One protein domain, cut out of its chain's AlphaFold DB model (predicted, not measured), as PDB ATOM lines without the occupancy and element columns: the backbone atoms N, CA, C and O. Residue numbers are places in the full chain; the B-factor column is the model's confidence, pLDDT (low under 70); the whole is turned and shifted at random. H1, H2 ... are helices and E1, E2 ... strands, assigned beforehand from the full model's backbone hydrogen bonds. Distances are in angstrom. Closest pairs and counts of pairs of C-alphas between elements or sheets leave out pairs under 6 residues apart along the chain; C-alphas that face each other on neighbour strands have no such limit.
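This is residues 97 to 162 of the 186 residues of the protein "Ribonuclease H1, N-terminal" of Parasponia andersonii (UniProt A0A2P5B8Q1). A small sheet, E2 E1 E3 and antiparallel, lies between H2 on one face and H1 on the other, three layers; H3 meets its E2 edge with residues 151 to 154 and leads away. The printed part has 66 residues, with E1, E2, H1, E3, H2, H3 in order, mixed helices and strands. It is compact, radius of gyration of the C-alphas 11.3 A, spanning 38 by 24 by 19 A.

E1, residues 97 to 99, forms a hairpin with E2, residues 106 to 108; N 99 and O 106 are 2.8 A apart. On its other side is antiparallel E3, residues 126 to 129, with N 98 and O 127 at 2.8 A. H2, residues 132 to 143, has a height over the sheet of 8.1 A; C-alphas 98 and 135 are closest to E1, 5.8 A. H1, residues 111 to 120, is on the opposite face, height 10.0 A; its closest C-alphas to E1 are 111 and 97, 6.8 A. E2, H1, E3 make a split strand-helix-strand unit, two same-way strands with E1 between, its crossover right-handed. H3, residues 151 to 160, only grazes the sheet; C-alphas 153 and 108 are 5.9 A apart. Every O i to N i+4 pair is within hydrogen-bond range in H2 and H3, 4 of 6 in H1.

E1 begins at C-alpha 97 (172.876, 150.731, 164.306); H3 ends at C-alpha 160 (179.216, 146.923, 148.681). H2 is 15.9 A long, H1 14.9 A, H3 14.5 A, E3 10.2 A.

The farthest C-alphas, Glu 122 and Gly 162, are 38.5 A apart. The printed part has no cut and no long link; residues 158 to 162 have pLDDT under 70.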
ATOM      1  N   TYR A  97     173.643 150.557 163.077       94.06
ATOM      2  CA  TYR A  97     172.876 150.731 164.306       94.06
ATOM      3  C   TYR A  97     171.389 150.819 163.977       94.06
ATOM      4  O   TYR A  97     170.995 151.538 163.065       94.06
ATOM      5  N   ALA A  98     170.558 150.111 164.732       95.44
ATOM      6  CA  ALA A  98     169.110 150.256 164.686       95.44
ATOM      7  C   ALA A  98     168.656 151.169 165.826       95.44
ATOM      8  O   ALA A  98     169.025 150.945 166.982       95.44
ATOM      9  N   LEU A  99     167.842 152.166 165.503       95.25
ATOM     10  CA  LEU A  99     167.124 153.010 166.451       95.25
ATOM     11  C   LEU A  99     165.644 152.617 166.400       95.25
ATOM     12  O   LEU A  99     165.043 152.637 165.331       95.25
ATOM     13  N   PHE A 100     165.052 152.249 167.529       94.44
ATOM     14  CA  PHE A 100     163.675 151.742 167.601       94.44
ATOM     15  C   PHE A 100     162.658 152.792 168.064       94.44
ATOM     16  O   PHE A 100     161.468 152.511 168.127       94.44
ATOM     17  N   THR A 101     163.108 153.997 168.403       91.25
ATOM     18  CA  THR A 101     162.267 155.048 168.993       91.25
ATOM     19  C   THR A 101     162.585 156.418 168.400       91.25
ATOM     20  O   THR A 101     163.747 156.706 168.115       91.25
ATOM     21  N   GLY A 102     161.573 157.282 168.311       88.62
ATOM     22  CA  GLY A 102     161.682 158.642 167.777       88.62
ATOM     23  C   GLY A 102     161.361 158.741 166.285       88.62
ATOM     24  O   GLY A 102     161.162 157.733 165.608       88.62
ATOM     25  N   ASP A 103     161.339 159.967 165.767       87.81
ATOM     26  CA  ASP A 103     160.891 160.267 164.395       87.81
ATOM     27  C   ASP A 103     161.791 159.653 163.311       87.81
ATOM     28  O   ASP A 103     161.357 159.385 162.194       87.81
ATOM     29  N   PHE A 104     163.050 159.383 163.662       91.75
ATOM     30  CA  PHE A 104     164.050 158.775 162.785       91.75
ATOM     31  C   PHE A 104     164.362 157.322 163.175       91.75
ATOM     32  O   PHE A 104     165.487 156.844 162.986       91.75
ATOM     33  N   ALA A 105     163.373 156.612 163.730       93.31
ATOM     34  CA  ALA A 105     163.475 155.188 164.026       93.31
ATOM     35  C   ALA A 105     163.714 154.375 162.741       93.31
ATOM     36  O   ALA A 105     162.979 154.477 161.754       93.31
ATOM     37  N   GLY A 106     164.771 153.567 162.752       94.56
ATOM     38  CA  GLY A 106     165.250 152.831 161.596       94.56
ATOM     39  C   GLY A 106     166.748 152.537 161.650       94.56
ATOM     40  O   GLY A 106     167.337 152.496 162.732       94.56
ATOM     41  N   VAL A 107     167.370 152.308 160.492       95.44
ATOM     42  CA  VAL A 107     168.769 151.858 160.400       95.44
ATOM     43  C   VAL A 107     169.713 152.991 159.996       95.44
ATOM     44  O   VAL A 107     169.540 153.671 158.975       95.44
ATOM     45  N   HIS A 108     170.762 153.146 160.796       94.44
ATOM     46  CA  HIS A 108     171.773 154.192 160.716       94.44
ATOM     47  C   HIS A 108     173.150 153.591 160.438       94.44
ATOM     48  O   HIS A 108     173.528 152.569 161.020       94.44
ATOM     49  N   GLY A 109     173.896 154.209 159.522       90.62
ATOM     50  CA  GLY A 109     175.204 153.709 159.107       90.62
ATOM     51  C   GLY A 109     176.293 153.965 160.143       90.62
ATOM     52  O   GLY A 109     177.208 153.153 160.251       90.62
ATOM     53  N   ASP A 110     176.192 155.051 160.908       90.06
ATOM     54  CA  ASP A 110     177.246 155.495 161.818       90.06
ATOM     55  C   ASP A 110     176.696 155.839 163.210       90.06
ATOM     56  O   ASP A 110     175.575 156.320 163.374       90.06
ATOM     57  N   TRP A 111     177.517 155.615 164.242       88.75
ATOM     58  CA  TRP A 111     177.138 155.900 165.631       88.75
ATOM     59  C   TRP A 111     176.912 157.391 165.890       88.75
ATOM     60  O   TRP A 111     176.073 157.746 166.712       88.75
ATOM     61  N   SER A 112     177.645 158.266 165.195       88.69
ATOM     62  CA  SER A 112     177.508 159.718 165.342       88.69
ATOM     63  C   SER A 112     176.072 160.171 165.078       88.69
ATOM     64  O   SER A 112     175.514 160.903 165.890       88.69
ATOM     65  N   GLU A 113     175.445 159.667 164.014       88.12
ATOM     66  CA  GLU A 113     174.057 159.974 163.651       88.12
ATOM     67  C   GLU A 113     173.090 159.562 164.770       88.12
ATOM     68  O   GLU A 113     172.309 160.380 165.255       88.12
ATOM     69  N   VAL A 114     173.207 158.322 165.256       90.12
ATOM     70  CA  VAL A 114     172.364 157.807 166.347       90.12
ATOM     71  C   VAL A 114     172.580 158.593 167.635       90.12
ATOM     72  O   VAL A 114     171.614 158.929 168.312       90.12
ATOM     73  N   SER A 115     173.827 158.935 167.959       90.12
ATOM     74  CA  SER A 115     174.169 159.636 169.199       90.12
ATOM     75  C   SER A 115     173.516 161.018 169.313       90.12
ATOM     76  O   SER A 115     173.172 161.435 170.415       90.12
ATOM     77  N   HIS A 116     173.290 161.701 168.187       88.75
ATOM     78  CA  HIS A 116     172.557 162.965 168.166       88.75
ATOM     79  C   HIS A 116     171.049 162.755 168.347       88.75
ATOM     80  O   HIS A 116     170.408 163.509 169.071       88.75
ATOM     81  N   LEU A 117     170.490 161.703 167.744       88.12
ATOM     82  CA  LEU A 117     169.056 161.400 167.804       88.12
ATOM     83  C   LEU A 117     168.605 160.894 169.182       88.12
ATOM     84  O   LEU A 117     167.504 161.208 169.630       88.12
ATOM     85  N   ILE A 118     169.450 160.141 169.889       90.44
ATOM     86  CA  ILE A 118     169.120 159.659 171.240       90.44
ATOM     87  C   ILE A 118     169.130 160.781 172.284       90.44
ATOM     88  O   ILE A 118     168.497 160.641 173.321       90.44
ATOM     89  N   GLN A 119     169.832 161.890 172.030       87.50
ATOM     90  CA  GLN A 119     169.832 163.045 172.936       87.50
ATOM     91  C   GLN A 119     168.512 163.816 172.882       87.50
ATOM     92  O   GLN A 119     168.142 164.460 173.859       87.50
ATOM     93  N   THR A 120     167.802 163.751 171.754       84.94
ATOM     94  CA  THR A 120     166.525 164.445 171.559       84.94
ATOM     95  C   THR A 120     165.313 163.620 171.991       84.94
ATOM     96  O   THR A 120     164.214 164.160 172.060       84.94
ATOM     97  N   VAL A 121     165.488 162.323 172.268       85.25
ATOM     98  CA  VAL A 121     164.399 161.393 172.592       85.25
ATOM     99  C   VAL A 121     164.601 160.831 173.996       85.25
ATOM    100  O   VAL A 121     165.557 160.104 174.261       85.25
ATOM    101  N   GLU A 122     163.672 161.134 174.898       82.38
ATOM    102  CA  GLU A 122     163.675 160.566 176.243       82.38
ATOM    103  C   GLU A 122     163.461 159.042 176.168       82.38
ATOM    104  O   GLU A 122     162.524 158.562 175.534       82.38
ATOM    105  N   SER A 123     164.349 158.267 176.800       87.00
ATOM    106  CA  SER A 123     164.338 156.790 176.780       87.00
ATOM    107  C   SER A 123     164.537 156.140 175.402       87.00
ATOM    108  O   SER A 123     163.907 155.128 175.084       87.00
ATOM    109  N   ALA A 124     165.439 156.687 174.584       89.62
ATOM    110  CA  ALA A 124     165.721 156.126 173.269       89.62
ATOM    111  C   ALA A 124     166.216 154.663 173.322       89.62
ATOM    112  O   ALA A 124     167.184 154.340 174.015       89.62
ATOM    113  N   GLN A 125     165.590 153.780 172.538       93.25
ATOM    114  CA  GLN A 125     165.988 152.377 172.410       93.25
ATOM    115  C   GLN A 125     166.790 152.166 171.129       93.25
ATOM    116  O   GLN A 125     166.299 152.423 170.032       93.25
ATOM    117  N   TYR A 126     168.013 151.654 171.251       94.12
ATOM    118  CA  TYR A 126     168.885 151.392 170.108       94.12
ATOM    119  C   TYR A 126     169.735 150.134 170.311       94.12
ATOM    120  O   TYR A 126     169.972 149.695 171.438       94.12
ATOM    121  N   LYS A 127     170.225 149.556 169.210       94.12
ATOM    122  CA  LYS A 127     171.143 148.408 169.224       94.12
ATOM    123  C   LYS A 127     172.111 148.448 168.042       94.12
ATOM    124  O   LYS A 127     171.728 148.794 166.930       94.12
ATOM    125  N   GLY A 128     173.373 148.098 168.287       92.19
ATOM    126  CA  GLY A 128     174.398 147.968 167.250       92.19
ATOM    127  C   GLY A 128     174.444 146.564 166.644       92.19
ATOM    128  O   GLY A 128     174.241 145.574 167.351       92.19
ATOM    129  N   TYR A 129     174.746 146.493 165.348       91.69
ATOM    130  CA  TYR A 129     174.799 145.275 164.541       91.69
ATOM    131  C   TYR A 129     176.052 145.235 163.658       91.69
ATOM    132  O   TYR A 129     176.561 146.268 163.221       91.69
ATOM    133  N   TYR A 130     176.563 144.035 163.377       89.38
ATOM    134  CA  TYR A 130     177.711 143.861 162.469       89.38
ATOM    135  C   TYR A 130     177.294 143.676 161.015       89.38
ATOM    136  O   TYR A 130     178.084 143.979 160.123       89.38
ATOM    137  N   SER A 131     176.068 143.203 160.787       88.12
ATOM    138  CA  SER A 131     175.483 143.028 159.463       88.12
ATOM    139  C   SER A 131     174.325 143.999 159.260       88.12
ATOM    140  O   SER A 131     173.481 144.170 160.144       88.12
ATOM    141  N   SER A 132     174.288 144.614 158.078       89.25
ATOM    142  CA  SER A 132     173.176 145.444 157.617       89.25
ATOM    143  C   SER A 132     171.868 144.659 157.572       89.25
ATOM    144  O   SER A 132     170.829 145.173 157.977       89.25
ATOM    145  N   GLU A 133     171.927 143.401 157.145       90.50
ATOM    146  CA  GLU A 133     170.772 142.513 157.048       90.50
ATOM    147  C   GLU A 133     170.166 142.218 158.426       90.50
ATOM    148  O   GLU A 133     168.954 142.331 158.605       90.50
ATOM    149  N   GLU A 134     171.011 141.960 159.431       91.56
ATOM    150  CA  GLU A 134     170.569 141.712 160.810       91.56
ATOM    151  C   GLU A 134     169.873 142.948 161.408       91.56
ATOM    152  O   GLU A 134     168.828 142.837 162.057       91.56
ATOM    153  N   ALA A 135     170.416 144.145 161.152       93.00
ATOM    154  CA  ALA A 135     169.808 145.399 161.589       93.00
ATOM    155  C   ALA A 135     168.456 145.654 160.908       93.00
ATOM    156  O   ALA A 135     167.491 146.041 161.570       93.00
ATOM    157  N   LEU A 136     168.369 145.410 159.596       92.81
ATOM    158  CA  LEU A 136     167.135 145.562 158.823       92.81
ATOM    159  C   LEU A 136     166.055 144.589 159.298       92.81
ATOM    160  O   LEU A 136     164.903 144.988 159.465       92.81
ATOM    161  N   GLU A 137     166.408 143.329 159.551       94.00
ATOM    162  CA  GLU A 137     165.467 142.333 160.059       94.00
ATOM    163  C   GLU A 137     164.966 142.702 161.463       94.00
ATOM    164  O   GLU A 137     163.769 142.602 161.745       94.00
ATOM    165  N   ALA A 138     165.851 143.193 162.332       93.88
ATOM    166  CA  ALA A 138     165.468 143.662 163.658       93.88
ATOM    167  C   ALA A 138     164.520 144.869 163.602       93.88
ATOM    168  O   ALA A 138     163.504 144.878 164.299       93.88
ATOM    169  N   CYS A 139     164.799 145.858 162.747       94.19
ATOM    170  CA  CYS A 139     163.888 146.981 162.522       94.19
ATOM    171  C   CYS A 139     162.538 146.509 161.981       94.19
ATOM    172  O   CYS A 139     161.513 146.937 162.501       94.19
ATOM    173  N   ARG A 140     162.511 145.575 161.022       94.62
ATOM    174  CA  ARG A 140     161.252 145.014 160.498       94.62
ATOM    175  C   ARG A 140     160.417 144.326 161.573       94.62
ATOM    176  O   ARG A 140     159.198 144.459 161.562       94.62
ATOM    177  N   LYS A 141     161.057 143.610 162.501       95.06
ATOM    178  CA  LYS A 141     160.375 142.916 163.606       95.06
ATOM    179  C   LYS A 141     159.741 143.878 164.613       95.06
ATOM    180  O   LYS A 141     158.685 143.561 165.146       95.06
ATOM    181  N   VAL A 142     160.381 145.016 164.884       93.62
ATOM    182  CA  VAL A 142     159.947 145.960 165.931       93.62
ATOM    183  C   VAL A 142     159.081 147.095 165.375       93.62
ATOM    184  O   VAL A 142     158.050 147.414 165.954       93.62
ATOM    185  N   LEU A 143     159.494 147.701 164.260       91.62
ATOM    186  CA  LEU A 143     158.865 148.883 163.654       91.62
ATOM    187  C   LEU A 143     157.886 148.527 162.522       91.62
ATOM    188  O   LEU A 143     157.069 149.356 162.129       91.62
ATOM    189  N   GLY A 144     157.961 147.305 161.987       91.19
ATOM    190  CA  GLY A 144     157.187 146.880 160.822       91.19
ATOM    191  C   GLY A 144     157.872 147.210 159.485       91.19
ATOM    192  O   GLY A 144     159.076 147.463 159.438       91.19
ATOM    193  N   PRO A 145     157.139 147.173 158.358       88.12
ATOM    194  CA  PRO A 145     157.725 147.311 157.020       88.12
ATOM    195  C   PRO A 145     158.221 148.730 156.700       88.12
ATOM    196  O   PRO A 145     159.075 148.886 155.830       88.12
ATOM    197  N   ASN A 146     157.717 149.747 157.405       90.19
ATOM    198  CA  ASN A 146     158.014 151.153 157.148       90.19
ATOM    199  C   ASN A 146     158.894 151.718 158.264       90.19
ATOM    200  O   ASN A 146     158.407 152.025 159.348       90.19
ATOM    201  N   PHE A 147     160.187 151.874 157.992       93.12
ATOM    202  CA  PHE A 147     161.137 152.508 158.904       93.12
ATOM    203  C   PHE A 147     162.164 153.331 158.126       93.12
ATOM    204  O   PHE A 147     162.339 153.174 156.914       93.12
ATOM    205  N   TYR A 148     162.847 154.228 158.830       93.75
ATOM    206  CA  TYR A 148     163.818 155.131 158.233       93.75
ATOM    207  C   TYR A 148     165.114 154.402 157.833       93.75
ATOM    208  O   TYR A 148     165.647 153.577 158.571       93.75
ATOM    209  N   ILE A 149     165.670 154.730 156.667       93.50
ATOM    210  CA  ILE A 149     167.010 154.278 156.271       93.50
ATOM    211  C   ILE A 149     167.856 155.514 155.993       93.50
ATOM    212  O   ILE A 149     167.595 156.257 155.039       93.50
ATOM    213  N   SER A 150     168.876 155.709 156.824       92.44
ATOM    214  CA  SER A 150     169.822 156.823 156.721       92.44
ATOM    215  C   SER A 150     170.543 156.873 155.368       92.44
ATOM    216  O   SER A 150     170.797 155.859 154.709       92.44
ATOM    217  N   ALA A 151     170.931 158.080 154.950       88.56
ATOM    218  CA  ALA A 151     171.710 158.279 153.729       88.56
ATOM    219  C   ALA A 151     173.115 157.655 153.815       88.56
ATOM    220  O   ALA A 151     173.687 157.266 152.795       88.56
ATOM    221  N   SER A 152     173.686 157.549 155.018       86.06
ATOM    222  CA  SER A 152     174.940 156.831 155.270       86.06
ATOM    223  C   SER A 152     174.794 155.343 154.936       86.06
ATOM    224  O   SER A 152     175.624 154.796 154.212       86.06
ATOM    225  N   MET A 153     173.690 154.718 155.352       87.69
ATOM    226  CA  MET A 153     173.399 153.314 155.065       87.69
ATOM    227  C   MET A 153     173.153 153.057 153.572       87.69
ATOM    228  O   MET A 153     173.680 152.093 153.020       87.69
ATOM    229  N   LYS A 154     172.422 153.951 152.887       85.62
ATOM    230  CA  LYS A 154     172.192 153.845 151.432       85.62
ATOM    231  C   LYS A 154     173.495 153.893 150.636       85.62
ATOM    232  O   LYS A 154     173.676 153.118 149.705       85.62
ATOM    233  N   ARG A 155     174.420 154.779 151.017       81.50
ATOM    234  CA  ARG A 155     175.736 154.882 150.369       81.50
ATOM    235  C   ARG A 155     176.590 153.634 150.586       81.50
ATOM    236  O   ARG A 155     177.251 153.214 149.645       81.50
ATOM    237  N   LYS A 156     176.550 153.035 151.783       76.75
ATOM    238  CA  LYS A 156     177.265 151.778 152.077       76.75
ATOM    239  C   LYS A 156     176.740 150.616 151.228       76.75
ATOM    240  O   LYS A 156     177.539 149.933 150.609       76.75
ATOM    241  N   ALA A 157     175.420 150.480 151.098       71.12
ATOM    242  CA  ALA A 157     174.823 149.447 150.248       71.12
ATOM    243  C   ALA A 157     175.273 149.554 148.776       71.12
ATOM    244  O   ALA A 157     175.604 148.551 148.160       71.12
ATOM    245  N   ILE A 158     175.358 150.773 148.232       67.62
ATOM    246  CA  ILE A 158     175.824 151.000 146.852       67.62
ATOM    247  C   ILE A 158     177.322 150.684 146.694       67.62
ATOM    248  O   ILE A 158     177.751 150.247 145.633       67.62
ATOM    249  N   GLN A 159     178.133 150.918 147.729       63.06
ATOM    250  CA  GLN A 159     179.569 150.626 147.689       63.06
ATOM    251  C   GLN A 159     179.870 149.129 147.799       63.06
ATOM    252  O   GLN A 159     180.799 148.667 147.141       63.06
ATOM    253  N   ASP A 160     179.079 148.381 148.570       57.78
ATOM    254  CA  ASP A 160     179.216 146.923 148.681       57.78
ATOM    255  C   ASP A 160     178.821 146.212 147.372       57.78
ATOM    256  O   ASP A 160     179.435 145.213 147.007       57.78
ATOM    257  N   GLU A 161     177.880 146.775 146.606       52.66
ATOM    258  CA  GLU A 161     177.530 146.309 145.251       52.66
ATOM    259  C   GLU A 161     178.461 146.885 144.157       52.66
ATOM    260  O   GLU A 161     178.354 146.550 142.981       52.66
ATOM    261  N   GLY A 162     179.400 147.761 144.530       41.06
ATOM    262  CA  GLY A 162     180.225 148.564 143.623       41.06
ATOM    263  C   GLY A 162     181.551 147.941 143.175       41.06
ATOM    264  O   GLY A 162     182.349 148.634 142.542       41.06
TER     265      GLY A 162